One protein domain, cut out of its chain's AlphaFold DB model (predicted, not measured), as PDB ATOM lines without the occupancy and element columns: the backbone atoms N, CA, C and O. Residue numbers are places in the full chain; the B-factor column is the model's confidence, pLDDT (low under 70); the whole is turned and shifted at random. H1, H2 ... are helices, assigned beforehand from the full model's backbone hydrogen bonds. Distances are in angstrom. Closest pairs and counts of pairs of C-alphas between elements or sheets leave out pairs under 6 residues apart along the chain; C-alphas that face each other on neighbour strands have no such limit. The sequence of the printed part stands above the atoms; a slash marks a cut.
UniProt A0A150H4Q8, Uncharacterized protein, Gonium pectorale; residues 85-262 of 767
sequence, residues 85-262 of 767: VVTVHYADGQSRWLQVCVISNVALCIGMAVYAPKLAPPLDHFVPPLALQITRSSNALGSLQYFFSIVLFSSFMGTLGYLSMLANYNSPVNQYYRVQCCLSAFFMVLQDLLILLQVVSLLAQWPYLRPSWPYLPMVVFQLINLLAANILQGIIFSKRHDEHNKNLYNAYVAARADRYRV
ATOM      1  N   VAL A  85      31.213 -42.982 -31.662       53.28
ATOM      2  CA  VAL A  85      30.861 -42.390 -30.355       53.28
ATOM      3  C   VAL A  85      31.301 -40.922 -30.232       53.28
ATOM      4  O   VAL A  85      30.577 -40.112 -29.654       53.28
ATOM      5  N   VAL A  86      32.472 -40.570 -30.776       46.16
ATOM      6  CA  VAL A  86      33.096 -39.241 -30.600       46.16
ATOM      7  C   VAL A  86      32.693 -38.228 -31.683       46.16
ATOM      8  O   VAL A  86      32.706 -37.025 -31.427       46.16
ATOM      9  N   THR A  87      32.304 -38.661 -32.888       48.31
ATOM     10  CA  THR A  87      31.818 -37.730 -33.923       48.31
ATOM     11  C   THR A  87      30.403 -37.255 -33.599       48.31
ATOM     12  O   THR A  87      29.427 -37.984 -33.773       48.31
ATOM     13  N   VAL A  88      30.299 -36.007 -33.136       45.69
ATOM     14  CA  VAL A  88      29.041 -35.277 -32.945       45.69
ATOM     15  C   VAL A  88      28.981 -34.141 -33.960       45.69
ATOM     16  O   VAL A  88      29.579 -33.084 -33.773       45.69
ATOM     17  N   HIS A  89      28.258 -34.355 -35.057       47.19
ATOM     18  CA  HIS A  89      27.982 -33.306 -36.037       47.19
ATOM     19  C   HIS A  89      26.697 -32.564 -35.672       47.19
ATOM     20  O   HIS A  89      25.633 -33.180 -35.615       47.19
ATOM     21  N   TYR A  90      26.802 -31.245 -35.473       40.84
ATOM     22  CA  TYR A  90      25.691 -30.347 -35.136       40.84
ATOM     23  C   TYR A  90      24.484 -30.579 -36.063       40.84
ATOM     24  O   TYR A  90      24.531 -30.281 -37.256       40.84
ATOM     25  N   ALA A  91      23.407 -31.144 -35.514       43.62
ATOM     26  CA  ALA A  91      22.210 -31.499 -36.267       43.62
ATOM     27  C   ALA A  91      21.061 -30.521 -35.978       43.62
ATOM     28  O   ALA A  91      20.400 -30.606 -34.937       43.62
ATOM     29  N   ASP A  92      20.764 -29.644 -36.940       48.69
ATOM     30  CA  ASP A  92      19.481 -28.938 -37.001       48.69
ATOM     31  C   ASP A  92      18.352 -29.962 -37.208       48.69
ATOM     32  O   ASP A  92      18.068 -30.408 -38.318       48.69
ATOM     33  N   GLY A  93      17.735 -30.391 -36.105       56.72
ATOM     34  CA  GLY A  93      16.736 -31.466 -36.107       56.72
ATOM     35  C   GLY A  93      16.832 -32.468 -34.955       56.72
ATOM     36  O   GLY A  93      16.262 -33.556 -35.061       56.72
ATOM     37  N   GLN A  94      17.546 -32.152 -33.870       69.69
ATOM     38  CA  GLN A  94      17.486 -32.928 -32.626       69.69
ATOM     39  C   GLN A  94      16.070 -32.906 -32.024       69.69
ATOM     40  O   GLN A  94      15.486 -31.840 -31.817       69.69
ATOM     41  N   SER A  95      15.530 -34.082 -31.703       73.38
ATOM     42  CA  SER A  95      14.303 -34.209 -30.917       73.38
ATOM     43  C   SER A  95      14.593 -33.848 -29.466       73.38
ATOM     44  O   SER A  95      15.326 -34.552 -28.768       73.38
ATOM     45  N   ARG A  96      14.015 -32.733 -29.022       69.31
ATOM     46  CA  ARG A  96      14.170 -32.208 -27.660       69.31
ATOM     47  C   ARG A  96      13.458 -33.075 -26.635       69.31
ATOM     48  O   ARG A  96      14.025 -33.399 -25.602       69.31
ATOM     49  N   TRP A  97      12.250 -33.504 -26.978       70.88
ATOM     50  CA  TRP A  97      11.413 -34.367 -26.156       70.88
ATOM     51  C   TRP A  97      12.077 -35.713 -25.853       70.88
ATOM     52  O   TRP A  97      12.009 -36.172 -24.720       70.88
ATOM     53  N   LEU A  98      12.821 -36.287 -26.809       80.94
ATOM     54  CA  LEU A  98      13.613 -37.490 -26.542       80.94
ATOM     55  C   LEU A  98      14.681 -37.227 -25.468       80.94
ATOM     56  O   LEU A  98      14.824 -38.023 -24.547       80.94
ATOM     57  N   GLN A  99      15.398 -36.100 -25.567       79.81
ATOM     58  CA  GLN A  99      16.414 -35.729 -24.575       79.81
ATOM     59  C   GLN A  99      15.787 -35.531 -23.192       79.81
ATOM     60  O   GLN A  99      16.323 -36.023 -22.205       79.81
ATOM     61  N   VAL A 100      14.617 -34.888 -23.123       73.69
ATOM     62  CA  VAL A 100      13.849 -34.713 -21.881       73.69
ATOM     63  C   VAL A 100      13.491 -36.053 -21.246       73.69
ATOM     64  O   VAL A 100      13.818 -36.262 -20.079       73.69
ATOM     65  N   CYS A 101      12.875 -36.973 -21.991       81.94
ATOM     66  CA  CYS A 101      12.447 -38.264 -21.450       81.94
ATOM     67  C   CYS A 101      13.634 -39.139 -21.015       81.94
ATOM     68  O   CYS A 101      13.612 -39.684 -19.914       81.94
ATOM     69  N   VAL A 102      14.700 -39.224 -21.825       82.06
ATOM     70  CA  VAL A 102      15.896 -40.022 -21.499       82.06
ATOM     71  C   VAL A 102      16.632 -39.467 -20.277       82.06
ATOM     72  O   VAL A 102      16.917 -40.221 -19.349       82.06
ATOM     73  N   ILE A 103      16.906 -38.157 -20.238       80.06
ATOM     74  CA  ILE A 103      17.613 -37.520 -19.112       80.06
ATOM     75  C   ILE A 103      16.785 -37.633 -17.827       80.06
ATOM     76  O   ILE A 103      17.341 -37.951 -16.776       80.06
ATOM     77  N   SER A 104      15.463 -37.440 -17.910       77.69
ATOM     78  CA  SER A 104      14.575 -37.602 -16.753       77.69
ATOM     79  C   SER A 104      14.608 -39.037 -16.231       77.69
ATOM     80  O   SER A 104      14.813 -39.247 -15.041       77.69
ATOM     81  N   ASN A 105      14.508 -40.036 -17.110       87.12
ATOM     82  CA  ASN A 105      14.568 -41.444 -16.718       87.12
ATOM     83  C   ASN A 105      15.895 -41.850 -16.071       87.12
ATOM     84  O   ASN A 105      15.887 -42.595 -15.089       87.12
ATOM     85  N   VAL A 106      17.018 -41.343 -16.585       83.25
ATOM     86  CA  VAL A 106      18.344 -41.527 -15.981       83.25
ATOM     87  C   VAL A 106      18.395 -40.901 -14.585       83.25
ATOM     88  O   VAL A 106      18.779 -41.576 -13.631       83.25
ATOM     89  N   ALA A 107      17.955 -39.648 -14.436       78.69
ATOM     90  CA  ALA A 107      17.966 -38.945 -13.154       78.69
ATOM     91  C   ALA A 107      17.056 -39.602 -12.098       78.69
ATOM     92  O   ALA A 107      17.433 -39.692 -10.932       78.69
ATOM     93  N   LEU A 108      15.884 -40.105 -12.502       84.06
ATOM     94  CA  LEU A 108      14.956 -40.831 -11.628       84.06
ATOM     95  C   LEU A 108      15.524 -42.192 -11.202       84.06
ATOM     96  O   LEU A 108      15.453 -42.540 -10.027       84.06
ATOM     97  N   CYS A 109      16.144 -42.934 -12.126       87.31
ATOM     98  CA  CYS A 109      16.813 -44.200 -11.817       87.31
ATOM     99  C   CYS A 109      17.958 -44.005 -10.807       87.31
ATOM    100  O   CYS A 109      18.025 -44.727  -9.813       87.31
ATOM    101  N   ILE A 110      18.790 -42.969 -10.994       82.94
ATOM    102  CA  ILE A 110      19.803 -42.559 -10.009       82.94
ATOM    103  C   ILE A 110      19.132 -42.212  -8.672       82.94
ATOM    104  O   ILE A 110      19.537 -42.737  -7.642       82.94
ATOM    105  N   GLY A 111      18.068 -41.402  -8.680       80.75
ATOM    106  CA  GLY A 111      17.323 -41.033  -7.473       80.75
ATOM    107  C   GLY A 111      16.863 -42.236  -6.644       80.75
ATOM    108  O   GLY A 111      17.131 -42.274  -5.447       80.75
ATOM    109  N   MET A 112      16.242 -43.241  -7.272       84.69
ATOM    110  CA  MET A 112      15.794 -44.461  -6.579       84.69
ATOM    111  C   MET A 112      16.950 -45.343  -6.094       84.69
ATOM    112  O   MET A 112      16.841 -45.952  -5.035       84.69
ATOM    113  N   ALA A 113      18.056 -45.420  -6.840       84.94
ATOM    114  CA  ALA A 113      19.219 -46.207  -6.428       84.94
ATOM    115  C   ALA A 113      19.954 -45.585  -5.225       84.94
ATOM    116  O   ALA A 113      20.504 -46.305  -4.392       84.94
ATOM    117  N   VAL A 114      19.953 -44.250  -5.120       82.75
ATOM    118  CA  VAL A 114      20.533 -43.492  -3.997       82.75
ATOM    119  C   VAL A 114      19.603 -43.474  -2.783       82.75
ATOM    120  O   VAL A 114      20.069 -43.589  -1.646       82.75
ATOM    121  N   TYR A 115      18.298 -43.325  -3.016       77.50
ATOM    122  CA  TYR A 115      17.260 -43.226  -1.995       77.50
ATOM    123  C   TYR A 115      16.332 -44.439  -2.051       77.50
ATOM    124  O   TYR A 115      15.180 -44.345  -2.475       77.50
ATOM    125  N   ALA A 116      16.854 -45.579  -1.598       76.69
ATOM    126  CA  ALA A 116      16.039 -46.763  -1.379       76.69
ATOM    127  C   ALA A 116      14.900 -46.454  -0.378       76.69
ATOM    128  O   ALA A 116      15.151 -45.796   0.641       76.69
ATOM    129  N   PRO A 117      13.667 -46.916  -0.648       76.88
ATOM    130  CA  PRO A 117      12.553 -46.794   0.275       76.88
ATOM    131  C   PRO A 117      12.792 -47.605   1.546       76.88
ATOM    132  O   PRO A 117      13.519 -48.597   1.549       76.88
ATOM    133  N   LYS A 118      12.112 -47.214   2.627       72.06
ATOM    134  CA  LYS A 118      12.018 -48.045   3.827       72.06
ATOM    135  C   LYS A 118      10.951 -49.122   3.634       72.06
ATOM    136  O   LYS A 118       9.824 -48.826   3.229       72.06
ATOM    137  N   LEU A 119      11.310 -50.352   3.983       72.19
ATOM    138  CA  LEU A 119      10.380 -51.465   4.124       72.19
ATOM    139  C   LEU A 119       9.828 -51.472   5.558       72.19
ATOM    140  O   LEU A 119      10.576 -51.265   6.516       72.19
ATOM    141  N   ALA A 120       8.524 -51.694   5.709       65.88
ATOM    142  CA  ALA A 120       7.857 -51.792   7.006       65.88
ATOM    143  C   ALA A 120       6.900 -53.007   7.038       65.88
ATOM    144  O   ALA A 120       5.904 -53.005   6.308       65.88
ATOM    145  N   PRO A 121       7.142 -54.018   7.901       68.06
ATOM    146  CA  PRO A 121       8.279 -54.142   8.828       68.06
ATOM    147  C   PRO A 121       9.643 -54.185   8.103       68.06
ATOM    148  O   PRO A 121       9.660 -54.375   6.886       68.06
ATOM    149  N   PRO A 122      10.778 -53.984   8.811       62.06
ATOM    150  CA  PRO A 122      12.121 -53.971   8.218       62.06
ATOM    151  C   PRO A 122      12.522 -55.370   7.726       62.06
ATOM    152  O   PRO A 122      13.231 -56.129   8.388       62.06
ATOM    153  N   LEU A 123      12.015 -55.715   6.545       59.09
ATOM    154  CA  LEU A 123      12.153 -57.006   5.878       59.09
ATOM    155  C   LEU A 123      13.386 -57.056   4.963       59.09
ATOM    156  O   LEU A 123      13.443 -57.901   4.075       59.09
ATOM    157  N   ASP A 124      14.392 -56.213   5.203       60.41
ATOM    158  CA  ASP A 124      15.643 -56.083   4.430       60.41
ATOM    159  C   ASP A 124      16.450 -57.400   4.295       60.41
ATOM    160  O   ASP A 124      17.436 -57.467   3.563       60.41
ATOM    161  N   HIS A 125      16.075 -58.447   5.040       58.03
ATOM    162  CA  HIS A 125      16.646 -59.799   4.975       58.03
ATOM    163  C   HIS A 125      15.737 -60.842   4.295       58.03
ATOM    164  O   HIS A 125      16.212 -61.925   3.967       58.03
ATOM    165  N   PHE A 126      14.449 -60.544   4.100       54.22
ATOM    166  CA  PHE A 126      13.436 -61.467   3.561       54.22
ATOM    167  C   PHE A 126      12.916 -61.041   2.186       54.22
ATOM    168  O   PHE A 126      12.548 -61.876   1.365       54.22
ATOM    169  N   VAL A 127      12.885 -59.734   1.936       61.94
ATOM    170  CA  VAL A 127      12.524 -59.138   0.655       61.94
ATOM    171  C   VAL A 127      13.812 -58.968  -0.159       61.94
ATOM    172  O   VAL A 127      14.791 -58.444   0.378       61.94
ATOM    173  N   PRO A 128      13.860 -59.400  -1.435       66.88
ATOM    174  CA  PRO A 128      15.053 -59.225  -2.255       66.88
ATOM    175  C   PRO A 128      15.409 -57.730  -2.358       66.88
ATOM    176  O   PRO A 128      14.504 -56.903  -2.535       66.88
ATOM    177  N   PRO A 129      16.702 -57.366  -2.246       70.69
ATOM    178  CA  PRO A 129      17.132 -55.974  -2.301       70.69
ATOM    179  C   PRO A 129      16.768 -55.346  -3.647       70.69
ATOM    180  O   PRO A 129      16.579 -56.047  -4.647       70.69
ATOM    181  N   LEU A 130      16.696 -54.012  -3.681       73.88
ATOM    182  CA  LEU A 130      16.464 -53.307  -4.939       73.88
ATOM    183  C   LEU A 130      17.574 -53.655  -5.932       73.88
ATOM    184  O   LEU A 130      18.757 -53.588  -5.595       73.88
ATOM    185  N   ALA A 131      17.181 -54.004  -7.158       74.75
ATOM    186  CA  ALA A 131      18.102 -54.485  -8.188       74.75
ATOM    187  C   ALA A 131      19.286 -53.532  -8.439       74.75
ATOM    188  O   ALA A 131      20.392 -53.979  -8.741       74.75
ATOM    189  N   LEU A 132      19.061 -52.225  -8.277       79.31
ATOM    190  CA  LEU A 132      20.081 -51.187  -8.212       79.31
ATOM    191  C   LEU A 132      19.906 -50.433  -6.884       79.31
ATOM    192  O   LEU A 132      19.026 -49.583  -6.747       79.31
ATOM    193  N   GLN A 133      20.750 -50.736  -5.898       84.12
ATOM    194  CA  GLN A 133      20.773 -50.062  -4.599       84.12
ATOM    195  C   GLN A 133      22.200 -49.667  -4.229       84.12
ATOM    196  O   GLN A 133      23.109 -50.495  -4.240       84.12
ATOM    197  N   ILE A 134      22.389 -48.407  -3.843       83.44
ATOM    198  CA  ILE A 134      23.633 -47.928  -3.243       83.44
ATOM    199  C   ILE A 134      23.416 -47.891  -1.729       83.44
ATOM    200  O   ILE A 134      22.641 -47.084  -1.216       83.44
ATOM    201  N   THR A 135      24.066 -48.793  -0.994       79.12
ATOM    202  CA  THR A 135      23.899 -48.903   0.460       79.12
ATOM    203  C   THR A 135      24.737 -47.854   1.192       79.12
ATOM    204  O   THR A 135      25.925 -47.669   0.924       79.12
ATOM    205  N   ARG A 136      24.119 -47.140   2.140       77.44
ATOM    206  CA  ARG A 136      24.818 -46.159   2.981       77.44
ATOM    207  C   ARG A 136      25.445 -46.858   4.186       77.44
ATOM    208  O   ARG A 136      24.737 -47.439   5.000       77.44
ATOM    209  N   SER A 137      26.761 -46.738   4.327       76.19
ATOM    210  CA  SER A 137      27.483 -47.149   5.534       76.19
ATOM    211  C   SER A 137      27.439 -46.052   6.608       76.19
ATOM    212  O   SER A 137      27.445 -44.860   6.293       76.19
ATOM    213  N   SER A 138      27.412 -46.461   7.879       71.88
ATOM    214  CA  SER A 138      27.470 -45.590   9.064       71.88
ATOM    215  C   SER A 138      28.829 -44.918   9.269       71.88
ATOM    216  O   SER A 138      28.911 -43.880   9.918       71.88
ATOM    217  N   ASN A 139      29.902 -45.504   8.736       74.25
ATOM    218  CA  ASN A 139      31.269 -45.093   9.050       74.25
ATOM    219  C   ASN A 139      31.711 -43.946   8.127       74.25
ATOM    220  O   ASN A 139      31.289 -43.882   6.973       74.25
ATOM    221  N   ALA A 140      32.615 -43.070   8.582       69.50
ATOM    222  CA  ALA A 140      33.093 -41.931   7.784       69.50
ATOM    223  C   ALA A 140      33.710 -42.364   6.435       69.50
ATOM    224  O   ALA A 140      33.319 -41.865   5.379       69.50
ATOM    225  N   LEU A 141      34.583 -43.381   6.451       71.94
ATOM    226  CA  LEU A 141      35.138 -44.001   5.237       71.94
ATOM    227  C   LEU A 141      34.038 -44.580   4.329       71.94
ATOM    228  O   LEU A 141      34.104 -44.463   3.108       71.94
ATOM    229  N   GLY A 142      33.001 -45.163   4.927       73.50
ATOM    230  CA  GLY A 142      31.856 -45.717   4.215       73.50
ATOM    231  C   GLY A 142      30.924 -44.653   3.623       73.50
ATOM    232  O   GLY A 142      30.328 -44.879   2.574       73.50
ATOM    233  N   SER A 143      30.843 -43.466   4.228       71.19
ATOM    234  CA  SER A 143      30.155 -42.301   3.654       71.19
ATOM    235  C   SER A 143      30.910 -41.742   2.441       71.19
ATOM    236  O   SER A 143      30.290 -41.348   1.454       71.19
ATOM    237  N   LEU A 144      32.247 -41.789   2.464       66.94
ATOM    238  CA  LEU A 144      33.092 -41.472   1.310       66.94
ATOM    239  C   LEU A 144      32.950 -42.530   0.198       66.94
ATOM    240  O   LEU A 144      32.760 -42.169  -0.963       66.94
ATOM    241  N   GLN A 145      32.938 -43.825   0.532       77.12
ATOM    242  CA  GLN A 145      32.640 -44.901  -0.429       77.12
ATOM    243  C   GLN A 145      31.233 -44.768  -1.033       77.12
ATOM    244  O   GLN A 145      31.066 -44.946  -2.239       77.12
ATOM    245  N   TYR A 146      30.229 -44.407  -0.226       78.56
ATOM    246  CA  TYR A 146      28.865 -44.123  -0.679       78.56
ATOM    247  C   TYR A 146      28.857 -42.976  -1.699       78.56
ATOM    248  O   TYR A 146      28.337 -43.148  -2.799       78.56
ATOM    249  N   PHE A 147      29.530 -41.857  -1.409       72.75
ATOM    250  CA  PHE A 147      29.684 -40.751  -2.359       72.75
ATOM    251  C   PHE A 147      30.360 -41.180  -3.674       72.75
ATOM    252  O   PHE A 147      29.825 -40.912  -4.750       72.75
ATOM    253  N   PHE A 148      31.482 -41.908  -3.621       76.31
ATOM    254  CA  PHE A 148      32.134 -42.421  -4.834       76.31
ATOM    255  C   PHE A 148      31.238 -43.379  -5.627       76.31
ATOM    256  O   PHE A 148      31.219 -43.319  -6.856       76.31
ATOM    257  N   SER A 149      30.447 -44.206  -4.945       81.44
ATOM    258  CA  SER A 149      29.485 -45.115  -5.580       81.44
ATOM    259  C   SER A 149      28.380 -44.343  -6.305       81.44
ATOM    260  O   SER A 149      28.049 -44.679  -7.441       81.44
ATOM    261  N   ILE A 150      27.874 -43.254  -5.711       77.50
ATOM    262  CA  ILE A 150      26.928 -42.333  -6.362       77.50
ATOM    263  C   ILE A 150      27.553 -41.709  -7.610       77.50
ATOM    264  O   ILE A 150      26.917 -41.706  -8.664       77.50
ATOM    265  N   VAL A 151      28.786 -41.198  -7.525       70.25
ATOM    266  CA  VAL A 151      29.471 -40.555  -8.661       70.25
ATOM    267  C   VAL A 151      29.714 -41.550  -9.799       70.25
ATOM    268  O   VAL A 151      29.420 -41.237 -10.954       70.25
ATOM    269  N   LEU A 152      30.189 -42.762  -9.493       74.06
ATOM    270  CA  LEU A 152      30.418 -43.819 -10.480       74.06
ATOM    271  C   LEU A 152      29.109 -44.277 -11.136       74.06
ATOM    272  O   LEU A 152      29.027 -44.319 -12.363       74.06
ATOM    273  N   PHE A 153      28.066 -44.549 -10.346       83.44
ATOM    274  CA  PHE A 153      26.763 -44.969 -10.865       83.44
ATOM    275  C   PHE A 153      26.089 -43.870 -11.700       83.44
ATOM    276  O   PHE A 153      25.577 -44.141 -12.785       83.44
ATOM    277  N   SER A 154      26.165 -42.613 -11.255       77.38
ATOM    278  CA  SER A 154      25.648 -41.461 -12.005       77.38
ATOM    279  C   SER A 154      26.401 -41.255 -13.321       77.38
ATOM    280  O   SER A 154      25.783 -40.972 -14.345       77.38
ATOM    281  N   SER A 155      27.724 -41.449 -13.322       72.88
ATOM    282  CA  SER A 155      28.553 -41.372 -14.532       72.88
ATOM    283  C   SER A 155      28.229 -42.503 -15.511       72.88
ATOM    284  O   SER A 155      28.117 -42.263 -16.712       72.88
ATOM    285  N   PHE A 156      28.017 -43.722 -15.010       85.38
ATOM    286  CA  PHE A 156      27.589 -44.876 -15.801       85.38
ATOM    287  C   PHE A 156      26.208 -44.649 -16.435       85.38
ATOM    288  O   PHE A 156      26.083 -44.687 -17.660       85.38
ATOM    289  N   MET A 157      25.193 -44.321 -15.632       86.12
ATOM    290  CA  MET A 157      23.829 -44.069 -16.112       86.12
ATOM    291  C   MET A 157      23.750 -42.840 -17.033       86.12
ATOM    292  O   MET A 157      23.040 -42.866 -18.038       86.12
ATOM    293  N   GLY A 158      24.523 -41.785 -16.756       75.06
ATOM    294  CA  GLY A 158      24.667 -40.625 -17.639       75.06
ATOM    295  C   GLY A 158      25.322 -40.972 -18.979       75.06
ATOM    296  O   GLY A 158      24.887 -40.487 -20.023       75.06
ATOM    297  N   THR A 159      26.315 -41.868 -18.975       78.38
ATOM    298  CA  THR A 159      26.951 -42.380 -20.200       78.38
ATOM    299  C   THR A 159      25.977 -43.234 -21.013       78.38
ATOM    300  O   THR A 159      25.885 -43.045 -22.226       78.38
ATOM    301  N   LEU A 160      25.195 -44.107 -20.367       86.69
ATOM    302  CA  LEU A 160      24.115 -44.855 -21.023       86.69
ATOM    303  C   LEU A 160      23.091 -43.913 -21.668       86.69
ATOM    304  O   LEU A 160      22.784 -44.086 -22.844       86.69
ATOM    305  N   GLY A 161      22.644 -42.878 -20.949       84.56
ATOM    306  CA  GLY A 161      21.742 -41.847 -21.475       84.56
ATOM    307  C   GLY A 161      22.314 -41.082 -22.670       84.56
ATOM    308  O   GLY A 161      21.625 -40.850 -23.661       84.56
ATOM    309  N   TYR A 162      23.592 -40.706 -22.625       81.44
ATOM    310  CA  TYR A 162      24.255 -40.074 -23.768       81.44
ATOM    311  C   TYR A 162      24.303 -41.009 -24.988       81.44
ATOM    312  O   TYR A 162      23.962 -40.601 -26.102       81.44
ATOM    313  N   LEU A 163      24.680 -42.274 -24.780       85.69
ATOM    314  CA  LEU A 163      24.798 -43.264 -25.848       85.69
ATOM    315  C   LEU A 163      23.433 -43.668 -26.425       85.69
ATOM    316  O   LEU A 163      23.312 -43.783 -27.644       85.69
ATOM    317  N   SER A 164      22.386 -43.792 -25.605       88.19
ATOM    318  CA  SER A 164      21.012 -44.042 -26.066       88.19
ATOM    319  C   SER A 164      20.460 -42.881 -26.903       88.19
ATOM    320  O   SER A 164      19.651 -43.101 -27.802       88.19
ATOM    321  N   MET A 165      20.983 -41.662 -26.725       87.12
ATOM    322  CA  MET A 165      20.684 -40.480 -27.547       87.12
ATOM    323  C   MET A 165      21.649 -40.241 -28.726       87.12
ATOM    324  O   MET A 165      21.447 -39.284 -29.480       87.12
ATOM    325  N   LEU A 166      22.682 -41.067 -28.936       81.81
ATOM    326  CA  LEU A 166      23.774 -40.797 -29.890       81.81
ATOM    327  C   LEU A 166      23.289 -40.533 -31.329       81.81
ATOM    328  O   LEU A 166      23.812 -39.654 -32.023       81.81
ATOM    329  N   ALA A 167      22.251 -41.252 -31.768       81.81
ATOM    330  CA  ALA A 167      21.648 -41.054 -33.081       81.81
ATOM    331  C   ALA A 167      20.895 -39.724 -33.195       81.81
ATOM    332  O   ALA A 167      20.905 -39.114 -34.259       81.81
ATOM    333  N   ASN A 168      20.284 -39.239 -32.110       80.38
ATOM    334  CA  ASN A 168      19.567 -37.965 -32.082       80.38
ATOM    335  C   ASN A 168      20.520 -36.793 -32.363       80.38
ATOM    336  O   ASN A 168      20.197 -35.914 -33.169       80.38
ATOM    337  N   TYR A 169      21.714 -36.819 -31.763       71.38
ATOM    338  CA  TYR A 169      22.714 -35.756 -31.879       71.38
ATOM    339  C   TYR A 169      23.317 -35.594 -33.280       71.38
ATOM    340  O   TYR A 169      23.721 -34.482 -33.611       71.38
ATOM    341  N   ASN A 170      23.346 -36.653 -34.099       73.75
ATOM    342  CA  ASN A 170      24.125 -36.706 -35.339       73.75
ATOM    343  C   ASN A 170      23.316 -36.572 -36.637       73.75
ATOM    344  O   ASN A 170      22.222 -37.115 -36.776       73.75
ATOM    345  N   SER A 171      23.898 -35.897 -37.631       72.94
ATOM    346  CA  SER A 171      23.312 -35.760 -38.973       72.94
ATOM    347  C   SER A 171      23.279 -37.095 -39.744       72.94
ATOM    348  O   SER A 171      24.288 -37.807 -39.748       72.94
ATOM    349  N   PRO A 172      22.198 -37.409 -40.497       72.19
ATOM    350  CA  PRO A 172      22.122 -38.591 -41.370       72.19
ATOM    351  C   PRO A 172      23.099 -38.565 -42.562       72.19
ATOM    352  O   PRO A 172      23.166 -39.533 -43.322       72.19
ATOM    353  N   VAL A 173      23.846 -37.468 -42.739       73.06
ATOM    354  CA  VAL A 173      24.943 -37.328 -43.713       73.06
ATOM    355  C   VAL A 173      26.253 -37.949 -43.192       73.06
ATOM    356  O   VAL A 173      27.151 -38.238 -43.980       73.06
ATOM    357  N   ASN A 174      26.380 -38.200 -41.882       75.88
ATOM    358  CA  ASN A 174      27.571 -38.830 -41.308       75.88
ATOM    359  C   ASN A 174      27.703 -40.294 -41.780       75.88
ATOM    360  O   ASN A 174      26.776 -41.090 -41.633       75.88
ATOM    361  N   GLN A 175      28.882 -40.688 -42.272       78.50
ATOM    362  CA  GLN A 175      29.181 -42.074 -42.662       78.50
ATOM    363  C   GLN A 175      29.001 -43.084 -41.512       78.50
ATOM    364  O   GLN A 175      28.656 -44.240 -41.751       78.50
ATOM    365  N   TYR A 176      29.179 -42.645 -40.259       80.12
ATOM    366  CA  TYR A 176      28.987 -43.476 -39.066       80.12
ATOM    367  C   TYR A 176      27.515 -43.594 -38.630       80.12
ATOM    368  O   TYR A 176      27.210 -44.400 -37.750       80.12
ATOM    369  N   TYR A 177      26.591 -42.841 -39.244       81.06
ATOM    370  CA  TYR A 177      25.213 -42.674 -38.762       81.06
ATOM    371  C   TYR A 177      24.461 -43.998 -38.561       81.06
ATOM    372  O   TYR A 177      23.758 -44.163 -37.567       81.06
ATOM    373  N   ARG A 178      24.648 -44.987 -39.448       82.38
ATOM    374  CA  ARG A 178      23.986 -46.300 -39.316       82.38
ATOM    375  C   ARG A 178      24.360 -47.018 -38.021       82.38
ATOM    376  O   ARG A 178      23.476 -47.539 -37.352       82.38
ATOM    377  N   VAL A 179      25.636 -47.007 -37.634       83.94
ATOM    378  CA  VAL A 179      26.064 -47.639 -36.377       83.94
ATOM    379  C   VAL A 179      25.866 -46.728 -35.175       83.94
ATOM    380  O   VAL A 179      25.604 -47.241 -34.094       83.94
ATOM    381  N   GLN A 180      25.829 -45.406 -35.352       84.06
ATOM    382  CA  GLN A 180      25.289 -44.521 -34.317       84.06
ATOM    383  C   GLN A 180      23.827 -44.880 -33.992       84.06
ATOM    384  O   GLN A 180      23.492 -44.961 -32.816       84.06
ATOM    385  N   CYS A 181      22.987 -45.205 -34.986       85.69
ATOM    386  CA  CYS A 181      21.641 -45.751 -34.756       85.69
ATOM    387  C   CYS A 181      21.655 -47.118 -34.062       85.69
ATOM    388  O   CYS A 181      20.927 -47.287 -33.090       85.69
ATOM    389  N   CYS A 182      22.479 -48.075 -34.504       87.69
ATOM    390  CA  CYS A 182      22.557 -49.396 -33.862       87.69
ATOM    391  C   CYS A 182      23.007 -49.308 -32.394       87.69
ATOM    392  O   CYS A 182      22.378 -49.911 -31.531       87.69
ATOM    393  N   LEU A 183      24.047 -48.518 -32.098       87.88
ATOM    394  CA  LEU A 183      24.512 -48.262 -30.731       87.88
ATOM    395  C   LEU A 183      23.429 -47.550 -29.912       87.88
ATOM    396  O   LEU A 183      23.130 -47.970 -28.804       87.88
ATOM    397  N   SER A 184      22.798 -46.517 -30.472       89.56
ATOM    398  CA  SER A 184      21.730 -45.751 -29.819       89.56
ATOM    399  C   SER A 184      20.491 -46.602 -29.521       89.56
ATOM    400  O   SER A 184      19.883 -46.429 -28.471       89.56
ATOM    401  N   ALA A 185      20.146 -47.563 -30.382       90.88
ATOM    402  CA  ALA A 185      19.097 -48.548 -30.122       90.88
ATOM    403  C   ALA A 185      19.508 -49.544 -29.024       90.88
ATOM    404  O   ALA A 185      18.759 -49.744 -28.073       90.88
ATOM    405  N   PHE A 186      20.712 -50.121 -29.117       93.75
ATOM    406  CA  PHE A 186      21.238 -51.065 -28.126       93.75
ATOM    407  C   PHE A 186      21.323 -50.448 -26.723       93.75
ATOM    408  O   PHE A 186      20.835 -51.030 -25.758       93.75
ATOM    409  N   PHE A 187      21.889 -49.244 -26.609       93.12
ATOM    410  CA  PHE A 187      22.007 -48.546 -25.331       93.12
ATOM    411  C   PHE A 187      20.663 -48.035 -24.803       93.12
ATOM    412  O   PHE A 187      20.512 -47.981 -23.587       93.12
ATOM    413  N   MET A 188      19.676 -47.736 -25.662       92.75
ATOM    414  CA  MET A 188      18.303 -47.482 -25.202       92.75
ATOM    415  C   MET A 188      17.702 -48.741 -24.569       92.75
ATOM    416  O   MET A 188      17.280 -48.687 -23.424       92.75
ATOM    417  N   VAL A 189      17.758 -49.892 -25.252       93.19
ATOM    418  CA  VAL A 189      17.241 -51.166 -24.716       93.19
ATOM    419  C   VAL A 189      17.947 -51.558 -23.413       93.19
ATOM    420  O   VAL A 189      17.288 -51.987 -22.471       93.19
ATOM    421  N   LEU A 190      19.268 -51.373 -23.317       93.44
ATOM    422  CA  LEU A 190      20.021 -51.635 -22.086       93.44
ATOM    423  C   LEU A 190      19.622 -50.683 -20.944       93.44
ATOM    424  O   LEU A 190      19.462 -51.119 -19.806       93.44
ATOM    425  N   GLN A 191      19.449 -49.392 -21.238       93.25
ATOM    426  CA  GLN A 191      19.001 -48.398 -20.262       93.25
ATOM    427  C   GLN A 191      17.572 -48.698 -19.783       93.25
ATOM    428  O   GLN A 191      17.306 -48.664 -18.582       93.25
ATOM    429  N   ASP A 192      16.670 -49.029 -20.705       93.88
ATOM    430  CA  ASP A 192      15.278 -49.365 -20.413       93.88
ATOM    431  C   ASP A 192      15.166 -50.669 -19.625       93.88
ATOM    432  O   ASP A 192      14.369 -50.736 -18.696       93.88
ATOM    433  N   LEU A 193      16.005 -51.671 -19.913       93.88
ATOM    434  CA  LEU A 193      16.094 -52.897 -19.119       93.88
ATOM    435  C   LEU A 193      16.491 -52.596 -17.668       93.88
ATOM    436  O   LEU A 193      15.858 -53.111 -16.754       93.88
ATOM    437  N   LEU A 194      17.492 -51.736 -17.441       91.88
ATOM    438  CA  LEU A 194      17.908 -51.329 -16.090       91.88
ATOM    439  C   LEU A 194      16.811 -50.537 -15.358       91.88
ATOM    440  O   LEU A 194      16.578 -50.758 -14.170       91.88
ATOM    441  N   ILE A 195      16.108 -49.648 -16.064       91.88
ATOM    442  CA  ILE A 195      14.977 -48.888 -15.514       91.88
ATOM    443  C   ILE A 195      13.813 -49.819 -15.161       91.88
ATOM    444  O   ILE A 195      13.283 -49.734 -14.056       91.88
ATOM    445  N   LEU A 196      13.424 -50.715 -16.072       93.00
ATOM    446  CA  LEU A 196      12.345 -51.675 -15.857       93.00
ATOM    447  C   LEU A 196      12.691 -52.654 -14.738       93.00
ATOM    448  O   LEU A 196      11.833 -52.925 -13.910       93.00
ATOM    449  N   LEU A 197      13.938 -53.122 -14.651       91.56
ATOM    450  CA  LEU A 197      14.402 -53.969 -13.553       91.56
ATOM    451  C   LEU A 197      14.262 -53.252 -12.199       91.56
ATOM    452  O   LEU A 197      13.747 -53.838 -11.249       91.56
ATOM    453  N   GLN A 198      14.636 -51.970 -12.122       89.81
ATOM    454  CA  GLN A 198      14.467 -51.162 -10.911       89.81
ATOM    455  C   GLN A 198      12.988 -50.925 -10.567       89.81
ATOM    456  O   GLN A 198      12.601 -51.049  -9.407       89.81
ATOM    457  N   VAL A 199      12.149 -50.621 -11.563       90.31
ATOM    458  CA  VAL A 199      10.705 -50.405 -11.379       90.31
ATOM    459  C   VAL A 199       9.991 -51.694 -10.965       90.31
ATOM    460  O   VAL A 199       9.194 -51.667 -10.036       90.31
ATOM    461  N   VAL A 200      10.291 -52.832 -11.596       90.75
ATOM    462  CA  VAL A 200       9.732 -54.147 -11.237       90.75
ATOM    463  C   VAL A 200      10.183 -54.562  -9.840       90.75
ATOM    464  O   VAL A 200       9.364 -55.040  -9.061       90.75
ATOM    465  N   SER A 201      11.449 -54.325  -9.486       86.94
ATOM    466  CA  SER A 201      11.961 -54.579  -8.137       86.94
ATOM    467  C   SER A 201      11.222 -53.728  -7.091       86.94
ATOM    468  O   SER A 201      10.738 -54.269  -6.101       86.94
ATOM    469  N   LEU A 202      11.005 -52.436  -7.354       87.31
ATOM    470  CA  LEU A 202      10.216 -51.548  -6.491       87.31
ATOM    471  C   LEU A 202       8.728 -51.950  -6.404       87.31
ATOM    472  O   LEU A 202       8.128 -51.861  -5.335       87.31
ATOM    473  N   LEU A 203       8.132 -52.425  -7.502       88.62
ATOM    474  CA  LEU A 203       6.753 -52.929  -7.532       88.62
ATOM    475  C   LEU A 203       6.599 -54.270  -6.792       88.62
ATOM    476  O   LEU A 203       5.578 -54.490  -6.149       88.62
ATOM    477  N   ALA A 204       7.612 -55.139  -6.809       86.25
ATOM    478  CA  ALA A 204       7.633 -56.354  -5.994       86.25
ATOM    479  C   ALA A 204       7.716 -56.033  -4.489       86.25
ATOM    480  O   ALA A 204       7.129 -56.730  -3.665       86.25
ATOM    481  N   GLN A 205       8.394 -54.939  -4.129       84.94
ATOM    482  CA  GLN A 205       8.454 -54.426  -2.758       84.94
ATOM    483  C   GLN A 205       7.189 -53.658  -2.331       84.94
ATOM    484  O   GLN A 205       7.016 -53.392  -1.141       84.94
ATOM    485  N   TRP A 206       6.289 -53.323  -3.265       89.75
ATOM    486  CA  TRP A 206       5.175 -52.386  -3.063       89.75
ATOM    487  C   TRP A 206       4.290 -52.631  -1.828       89.75
ATOM    488  O   TRP A 206       3.995 -51.656  -1.133       89.75
ATOM    489  N   PRO A 207       3.894 -53.878  -1.484       85.06
ATOM    490  CA  PRO A 207       3.075 -54.151  -0.296       85.06
ATOM    491  C   PRO A 207       3.757 -53.778   1.030       85.06
ATOM    492  O   PRO A 207       3.083 -53.558   2.036       85.06
ATOM    493  N   TYR A 208       5.090 -53.707   1.030       80.44
ATOM    494  CA  TYR A 208       5.931 -53.450   2.199       80.44
ATOM    495  C   TYR A 208       6.451 -52.004   2.252       80.44
ATOM    496  O   TYR A 208       7.058 -51.609   3.248       80.44
ATOM    497  N   LEU A 209       6.210 -51.194   1.213       80.31
ATOM    498  CA  LEU A 209       6.581 -49.779   1.188       80.31
ATOM    499  C   LEU A 209       5.680 -48.975   2.133       80.31
ATOM    500  O   LEU A 209       4.491 -48.785   1.859       80.31
ATOM    501  N   ARG A 210       6.248 -48.421   3.210       75.50
ATOM    502  CA  ARG A 210       5.556 -47.423   4.039       75.50
ATOM    503  C   ARG A 210       6.429 -46.179   4.227       75.50
ATOM    504  O   ARG A 210       7.456 -46.278   4.895       75.50
ATOM    505  N   PRO A 211       6.012 -45.006   3.714       74.62
ATOM    506  CA  PRO A 211       4.873 -44.752   2.825       74.62
ATOM    507  C   PRO A 211       5.164 -45.131   1.359       74.62
ATOM    508  O   PRO A 211       6.228 -44.827   0.829       74.62
ATOM    509  N   SER A 212       4.188 -45.723   0.665       79.75
ATOM    510  CA  SER A 212       4.277 -46.052  -0.771       79.75
ATOM    511  C   SER A 212       3.965 -44.869  -1.701       79.75
ATOM    512  O   SER A 212       4.502 -44.779  -2.807       79.75
ATOM    513  N   TRP A 213       3.136 -43.918  -1.251       79.69
ATOM    514  CA  TRP A 213       2.661 -42.793  -2.067       79.69
ATOM    515  C   TRP A 213       3.752 -41.895  -2.697       79.69
ATOM    516  O   TRP A 213       3.514 -41.447  -3.820       79.69
ATOM    517  N   PRO A 214       4.944 -41.650  -2.100       79.00
ATOM    518  CA  PRO A 214       5.989 -40.831  -2.731       79.00
ATOM    519  C   PRO A 214       6.561 -41.457  -4.008       79.00
ATOM    520  O   PRO A 214       7.020 -40.752  -4.906       79.00
ATOM    521  N   TYR A 215       6.531 -42.788  -4.088       83.38
ATOM    522  CA  TYR A 215       7.130 -43.567  -5.167       83.38
ATOM    523  C   TYR A 215       6.159 -43.785  -6.336       83.38
ATOM    524  O   TYR A 215       6.593 -44.082  -7.448       83.38
ATOM    525  N   LEU A 216       4.849 -43.585  -6.129       85.12
ATOM    526  CA  LEU A 216       3.831 -43.829  -7.157       85.12
ATOM    527  C   LEU A 216       3.944 -42.836  -8.328       85.12
ATOM    528  O   LEU A 216       4.019 -43.297  -9.470       85.12
ATOM    529  N   PRO A 217       4.056 -41.507  -8.101       80.62
ATOM    530  CA  PRO A 217       4.364 -40.566  -9.175       80.62
ATOM    531  C   PRO A 217       5.687 -40.888  -9.875       80.62
ATOM    532  O   PRO A 217       5.781 -40.693 -11.083       80.62
ATOM    533  N   MET A 218       6.684 -41.416  -9.148       82.88
ATOM    534  CA  MET A 218       7.991 -41.781  -9.706       82.88
ATOM    535  C   MET A 218       7.858 -42.864 -10.768       82.88
ATOM    536  O   MET A 218       8.254 -42.661 -11.915       82.88
ATOM    537  N   VAL A 219       7.245 -43.986 -10.387       88.19
ATOM    538  CA  VAL A 219       7.051 -45.155 -11.248       88.19
ATOM    539  C   VAL A 219       6.187 -44.794 -12.452       88.19
ATOM    540  O   VAL A 219       6.585 -45.049 -13.588       88.19
ATOM    541  N   VAL A 220       5.042 -44.140 -12.229       88.75
ATOM    542  CA  VAL A 220       4.130 -43.736 -13.311       88.75
ATOM    543  C   VAL A 220       4.829 -42.796 -14.294       88.75
ATOM    544  O   VAL A 220       4.780 -43.017 -15.504       88.75
ATOM    545  N   PHE A 221       5.530 -41.774 -13.800       85.94
ATOM    546  CA  PHE A 221       6.200 -40.802 -14.657       85.94
ATOM    547  C   PHE A 221       7.385 -41.408 -15.429       85.94
ATOM    548  O   PHE A 221       7.573 -41.111 -16.611       85.94
ATOM    549  N   GLN A 222       8.148 -42.303 -14.802       89.25
ATOM    550  CA  GLN A 222       9.269 -42.993 -15.437       89.25
ATOM    551  C   GLN A 222       8.805 -43.976 -16.524       89.25
ATOM    552  O   GLN A 222       9.401 -44.016 -17.602       89.25
ATOM    553  N   LEU A 223       7.700 -44.699 -16.300       92.38
ATOM    554  CA  LEU A 223       7.070 -45.553 -17.316       92.38
ATOM    555  C   LEU A 223       6.533 -44.734 -18.503       92.38
ATOM    556  O   LEU A 223       6.782 -45.094 -19.655       92.38
ATOM    557  N   ILE A 224       5.867 -43.599 -18.247       88.69
ATOM    558  CA  ILE A 224       5.390 -42.684 -19.302       88.69
ATOM    559  C   ILE A 224       6.561 -42.151 -20.137       88.69
ATOM    560  O   ILE A 224       6.503 -42.174 -21.367       88.69
ATOM    561  N   ASN A 225       7.645 -41.709 -19.495       87.62
ATOM    562  CA  ASN A 225       8.847 -41.251 -20.192       87.62
ATOM    563  C   ASN A 225       9.544 -42.366 -20.974       87.62
ATOM    564  O   ASN A 225      10.055 -42.100 -22.058       87.62
ATOM    565  N   LEU A 226       9.584 -43.595 -20.452       91.50
ATOM    566  CA  LEU A 226      10.199 -44.741 -21.129       91.50
ATOM    567  C   LEU A 226       9.422 -45.093 -22.405       91.50
ATOM    568  O   LEU A 226      10.011 -45.250 -23.476       91.50
ATOM    569  N   LEU A 227       8.089 -45.101 -22.326       90.56
ATOM    570  CA  LEU A 227       7.215 -45.254 -23.488       90.56
ATOM    571  C   LEU A 227       7.401 -44.104 -24.494       90.56
ATOM    572  O   LEU A 227       7.588 -44.342 -25.690       90.56
ATOM    573  N   ALA A 228       7.398 -42.854 -24.023       85.25
ATOM    574  CA  ALA A 228       7.566 -41.674 -24.870       85.25
ATOM    575  C   ALA A 228       8.942 -41.635 -25.558       85.25
ATOM    576  O   ALA A 228       9.016 -41.340 -26.753       85.25
ATOM    577  N   ALA A 229      10.021 -41.977 -24.848       88.31
ATOM    578  CA  ALA A 229      11.372 -42.058 -25.394       88.31
ATOM    579  C   ALA A 229      11.451 -43.088 -26.528       88.31
ATOM    580  O   ALA A 229      11.934 -42.757 -27.611       88.31
ATOM    581  N   ASN A 230      10.902 -44.289 -26.331       90.50
ATOM    582  CA  ASN A 230      10.878 -45.333 -27.357       90.50
ATOM    583  C   ASN A 230      10.071 -44.935 -28.601       90.50
ATOM    584  O   ASN A 230      10.556 -45.080 -29.727       90.50
ATOM    585  N   ILE A 231       8.878 -44.358 -28.420       86.75
ATOM    586  CA  ILE A 231       8.057 -43.858 -29.535       86.75
ATOM    587  C   ILE A 231       8.807 -42.761 -30.309       86.75
ATOM    588  O   ILE A 231       8.888 -42.806 -31.540       86.75
ATOM    589  N   LEU A 232       9.398 -41.789 -29.607       83.44
ATOM    590  CA  LEU A 232      10.156 -40.698 -30.224       83.44
ATOM    591  C   LEU A 232      11.408 -41.205 -30.951       83.44
ATOM    592  O   LEU A 232      11.689 -40.744 -32.057       83.44
ATOM    593  N   GLN A 233      12.124 -42.171 -30.377       85.12
ATOM    594  CA  GLN A 233      13.294 -42.800 -30.987       85.12
ATOM    595  C   GLN A 233      12.919 -43.540 -32.280       85.12
ATOM    596  O   GLN A 233      13.548 -43.323 -33.318       85.12
ATOM    597  N   GLY A 234      11.832 -44.322 -32.271       83.81
ATOM    598  CA  GLY A 234      11.295 -44.975 -33.469       83.81
ATOM    599  C   GLY A 234      10.895 -43.981 -34.570       83.81
ATOM    600  O   GLY A 234      11.217 -44.185 -35.744       83.81
ATOM    601  N   ILE A 235      10.270 -42.854 -34.200       81.69
ATOM    602  CA  ILE A 235       9.940 -41.757 -35.127       81.69
ATOM    603  C   ILE A 235      11.208 -41.146 -35.745       81.69
ATOM    604  O   ILE A 235      11.251 -40.920 -36.957       81.69
ATOM    605  N   ILE A 236      12.247 -40.889 -34.942       81.12
ATOM    606  CA  ILE A 236      13.520 -40.315 -35.408       81.12
ATOM    607  C   ILE A 236      14.232 -41.282 -36.354       81.12
ATOM    608  O   ILE A 236      14.657 -40.859 -37.431       81.12
ATOM    609  N   PHE A 237      14.315 -42.568 -36.001       82.69
ATOM    610  CA  PHE A 237      14.893 -43.601 -36.859       82.69
ATOM    611  C   PHE A 237      14.149 -43.704 -38.192       82.69
ATOM    612  O   PHE A 237      14.787 -43.586 -39.237       82.69
ATOM    613  N   SER A 238      12.818 -43.828 -38.178       80.94
ATOM    614  CA  SER A 238      12.007 -43.900 -39.402       80.94
ATOM    615  C   SER A 238      12.211 -42.669 -40.296       80.94
ATOM    616  O   SER A 238      12.525 -42.800 -41.482       80.94
ATOM    617  N   LYS A 239      12.122 -41.459 -39.727       79.88
ATOM    618  CA  LYS A 239      12.244 -40.203 -40.479       79.88
ATOM    619  C   LYS A 239      13.651 -39.976 -41.035       79.88
ATOM    620  O   LYS A 239      13.786 -39.598 -42.197       79.88
ATOM    621  N   ARG A 240      14.699 -40.203 -40.238       77.38
ATOM    622  CA  ARG A 240      16.087 -40.001 -40.685       77.38
ATOM    623  C   ARG A 240      16.566 -41.110 -41.621       77.38
ATOM    624  O   ARG A 240      17.415 -40.844 -42.464       77.38
ATOM    625  N   HIS A 241      16.004 -42.317 -41.535       77.12
ATOM    626  CA  HIS A 241      16.211 -43.359 -42.541       77.12
ATOM    627  C   HIS A 241      15.570 -42.970 -43.885       77.12
ATOM    628  O   HIS A 241      16.241 -43.038 -44.913       77.12
ATOM    629  N   ASP A 242      14.333 -42.453 -43.879       79.69
ATOM    630  CA  ASP A 242      13.687 -41.890 -45.077       79.69
ATOM    631  C   ASP A 242      14.511 -40.733 -45.690       79.69
ATOM    632  O   ASP A 242      14.662 -40.660 -46.909       79.69
ATOM    633  N   GLU A 243      15.066 -39.831 -44.870       77.88
ATOM    634  CA  GLU A 243      15.937 -38.730 -45.325       77.88
ATOM    635  C   GLU A 243      17.281 -39.233 -45.883       77.88
ATOM    636  O   GLU A 243      17.694 -38.809 -46.961       77.88
ATOM    637  N   HIS A 244      17.940 -40.182 -45.211       76.38
ATOM    638  CA  HIS A 244      19.188 -40.794 -45.680       76.38
ATOM    639  C   HIS A 244      18.996 -41.533 -47.015       76.38
ATOM    640  O   HIS A 244      19.791 -41.357 -47.937       76.38
ATOM    641  N   ASN A 245      17.909 -42.297 -47.161       78.06
ATOM    642  CA  ASN A 245      17.596 -43.012 -48.400       78.06
ATOM    643  C   ASN A 245      17.265 -42.050 -49.551       78.06
ATOM    644  O   ASN A 245      17.708 -42.279 -50.674       78.06
ATOM    645  N   LYS A 246      16.558 -40.941 -49.284       80.56
ATOM    646  CA  LYS A 246      16.357 -39.867 -50.273       80.56
ATOM    647  C   LYS A 246      17.674 -39.225 -50.696       80.56
ATOM    648  O   LYS A 246      17.880 -39.018 -51.884       80.56
ATOM    649  N   ASN A 247      18.578 -38.952 -49.757       78.56
ATOM    650  CA  ASN A 247      19.881 -38.366 -50.072       78.56
ATOM    651  C   ASN A 247      20.749 -39.324 -50.906       78.56
ATOM    652  O   ASN A 247      21.352 -38.892 -51.885       78.56
ATOM    653  N   LEU A 248      20.753 -40.624 -50.585       77.19
ATOM    654  CA  LEU A 248      21.407 -41.655 -51.402       77.19
ATOM    655  C   LEU A 248      20.790 -41.766 -52.803       77.19
ATOM    656  O   LEU A 248      21.525 -41.837 -53.786       77.19
ATOM    657  N   TYR A 249      19.460 -41.741 -52.910       81.31
ATOM    658  CA  TYR A 249      18.760 -41.762 -54.195       81.31
ATOM    659  C   TYR A 249      19.089 -40.523 -55.038       81.31
ATOM    660  O   TYR A 249      19.456 -40.655 -56.202       81.31
ATOM    661  N   ASN A 250      19.051 -39.328 -54.445       85.06
ATOM    662  CA  ASN A 250      19.397 -38.076 -55.117       85.06
ATOM    663  C   ASN A 250      20.864 -38.070 -55.581       85.06
ATOM    664  O   ASN A 250      21.142 -37.687 -56.715       85.06
ATOM    665  N   ALA A 251      21.795 -38.554 -54.751       81.38
ATOM    666  CA  ALA A 251      23.203 -38.698 -55.122       81.38
ATOM    667  C   ALA A 251      23.403 -39.715 -56.262       81.38
ATOM    668  O   ALA A 251      24.187 -39.469 -57.177       81.38
ATOM    669  N   TYR A 252      22.665 -40.830 -56.253       83.19
ATOM    670  CA  TYR A 252      22.669 -41.809 -57.342       83.19
ATOM    671  C   TYR A 252      22.100 -41.228 -58.648       83.19
ATOM    672  O   TYR A 252      22.685 -41.428 -59.711       83.19
ATOM    673  N   VAL A 253      20.999 -40.471 -58.579       87.69
ATOM    674  CA  VAL A 253      20.401 -39.782 -59.735       87.69
ATOM    675  C   VAL A 253      21.361 -38.733 -60.302       87.69
ATOM    676  O   VAL A 253      21.565 -38.716 -61.515       87.69
ATOM    677  N   ALA A 254      22.014 -37.932 -59.455       87.69
ATOM    678  CA  ALA A 254      23.030 -36.965 -59.876       87.69
ATOM    679  C   ALA A 254      24.229 -37.656 -60.550       87.69
ATOM    680  O   ALA A 254      24.546 -37.360 -61.700       87.69
ATOM    681  N   ALA A 255      24.818 -38.673 -59.911       84.25
ATOM    682  CA  ALA A 255      25.927 -39.438 -60.486       84.25
ATOM    683  C   ALA A 255      25.546 -40.151 -61.799       84.25
ATOM    684  O   ALA A 255      26.380 -40.319 -62.693       84.25
ATOM    685  N   ARG A 256      24.281 -40.570 -61.950       88.94
ATOM    686  CA  ARG A 256      23.754 -41.127 -63.201       88.94
ATOM    687  C   ARG A 256      23.599 -40.049 -64.280       88.94
ATOM    688  O   ARG A 256      23.966 -40.313 -65.423       88.94
ATOM    689  N   ALA A 257      23.114 -38.857 -63.933       88.62
ATOM    690  CA  ALA A 257      23.032 -37.717 -64.845       88.62
ATOM    691  C   ALA A 257      24.424 -37.289 -65.341       88.62
ATOM    692  O   ALA A 257      24.614 -37.120 -66.543       88.62
ATOM    693  N   ASP A 258      25.421 -37.231 -64.456       88.06
ATOM    694  CA  ASP A 258      26.800 -36.904 -64.833       88.06
ATOM    695  C   ASP A 258      27.434 -37.990 -65.715       88.06
ATOM    696  O   ASP A 258      28.073 -37.671 -66.716       88.06
ATOM    697  N   ARG A 259      27.179 -39.281 -65.451       86.81
ATOM    698  CA  ARG A 259      27.587 -40.365 -66.371       86.81
ATOM    699  C   ARG A 259      26.953 -40.230 -67.759       86.81
ATOM    700  O   ARG A 259      27.617 -40.539 -68.747       86.81
ATOM    701  N   TYR A 260      25.699 -39.780 -67.857       88.19
ATOM    702  CA  TYR A 260      25.078 -39.491 -69.152       88.19
ATOM    703  C   TYR A 260      25.679 -38.247 -69.817       88.19
ATOM    704  O   TYR A 260      25.936 -38.302 -71.016       88.19
ATOM    705  N   ARG A 261      25.987 -37.178 -69.068       84.56
ATOM    706  CA  ARG A 261      26.695 -35.991 -69.586       84.56
ATOM    707  C   ARG A 261      28.080 -36.338 -70.131       84.56
ATOM    708  O   ARG A 261      28.389 -35.963 -71.255       84.56
ATOM    709  N   VAL A 262      28.877 -37.120 -69.398       85.50
ATOM    710  CA  VAL A 262      30.202 -37.577 -69.854       85.50
ATOM    711  C   VAL A 262      30.083 -38.438 -71.116       85.50
ATOM    712  O   VAL A 262      30.799 -38.191 -72.081       85.50
TER     713      VAL A 262
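AT A GLANCE: This is residues 85 to 262 of the 767 residues of an uncharacterized protein of Gonium pectorale (UniProt A0A150H4Q8). One very long helix, H5, makes the long axis: H1 packs on its earlier part, H4 runs beside it the opposite way, and its last residues, 249 to 262, stick out as a free arm. H2 packs along H1 and meets H4 with its last residues, 157 to 164, its other end slanting away from H4 as in a V. The printed part has 178 residues, with five named helices, H1 to H5 in order, and no named strand: all helix. It is loose, with a radius of gyration of the C-alphas of 21.7 A and spans of 82 by 34 by 23 A.

IN THESE COORDINATES: H5, residues 216 to 262, measures 68.3 A and ends at C-alpha 262 (30.202, -37.577, -69.854). H4 is residues 177 to 204, 39.6 A; H2 residues 140 to 164, 36.0 A; H3 residues 166 to 169, 5.5 A. H1, residues 96 to 114, 27.0 A, begins at C-alpha 96 (14.170, -32.208, -27.660).

HOW THE PARTS SIT: H1, H4 and H5 form a bundle, each touching the other two. H5 touches H1 with residues 218 to 233 alone, closest at the C-alphas of Asn 225 and Cys 101, 4.8 A, at a steep tilt of 39 degrees, opposite ways. The hairpin H4 and H5 only just touches, with 3 pairs of C-alphas within 8 A, closest Val 199 and Val 219, 6.4 A. H4, the hub, touches H2 at a steep tilt of 47 degrees, the C-alphas of Ser 184 and Ser 164 closest, 4.2 A. H3 touches H4, closest C-alphas Ala 167 and Cys 181, 5.0 A. H2 and H5 are apart. In H1, H2, H4 and H5 every O i to N i+4 pair is within hydrogen-bond range; H3 is too short for one.

THE WHOLE: The C-alphas of Pro 121 and Val 262, the two farthest apart, are 83.3 A apart. The printed part has no cut. The links H1 to H2 and H4 to H5 are long. Confidence is under 70 at residues 85 to 94, 96, 120 to 128, 140 and 144.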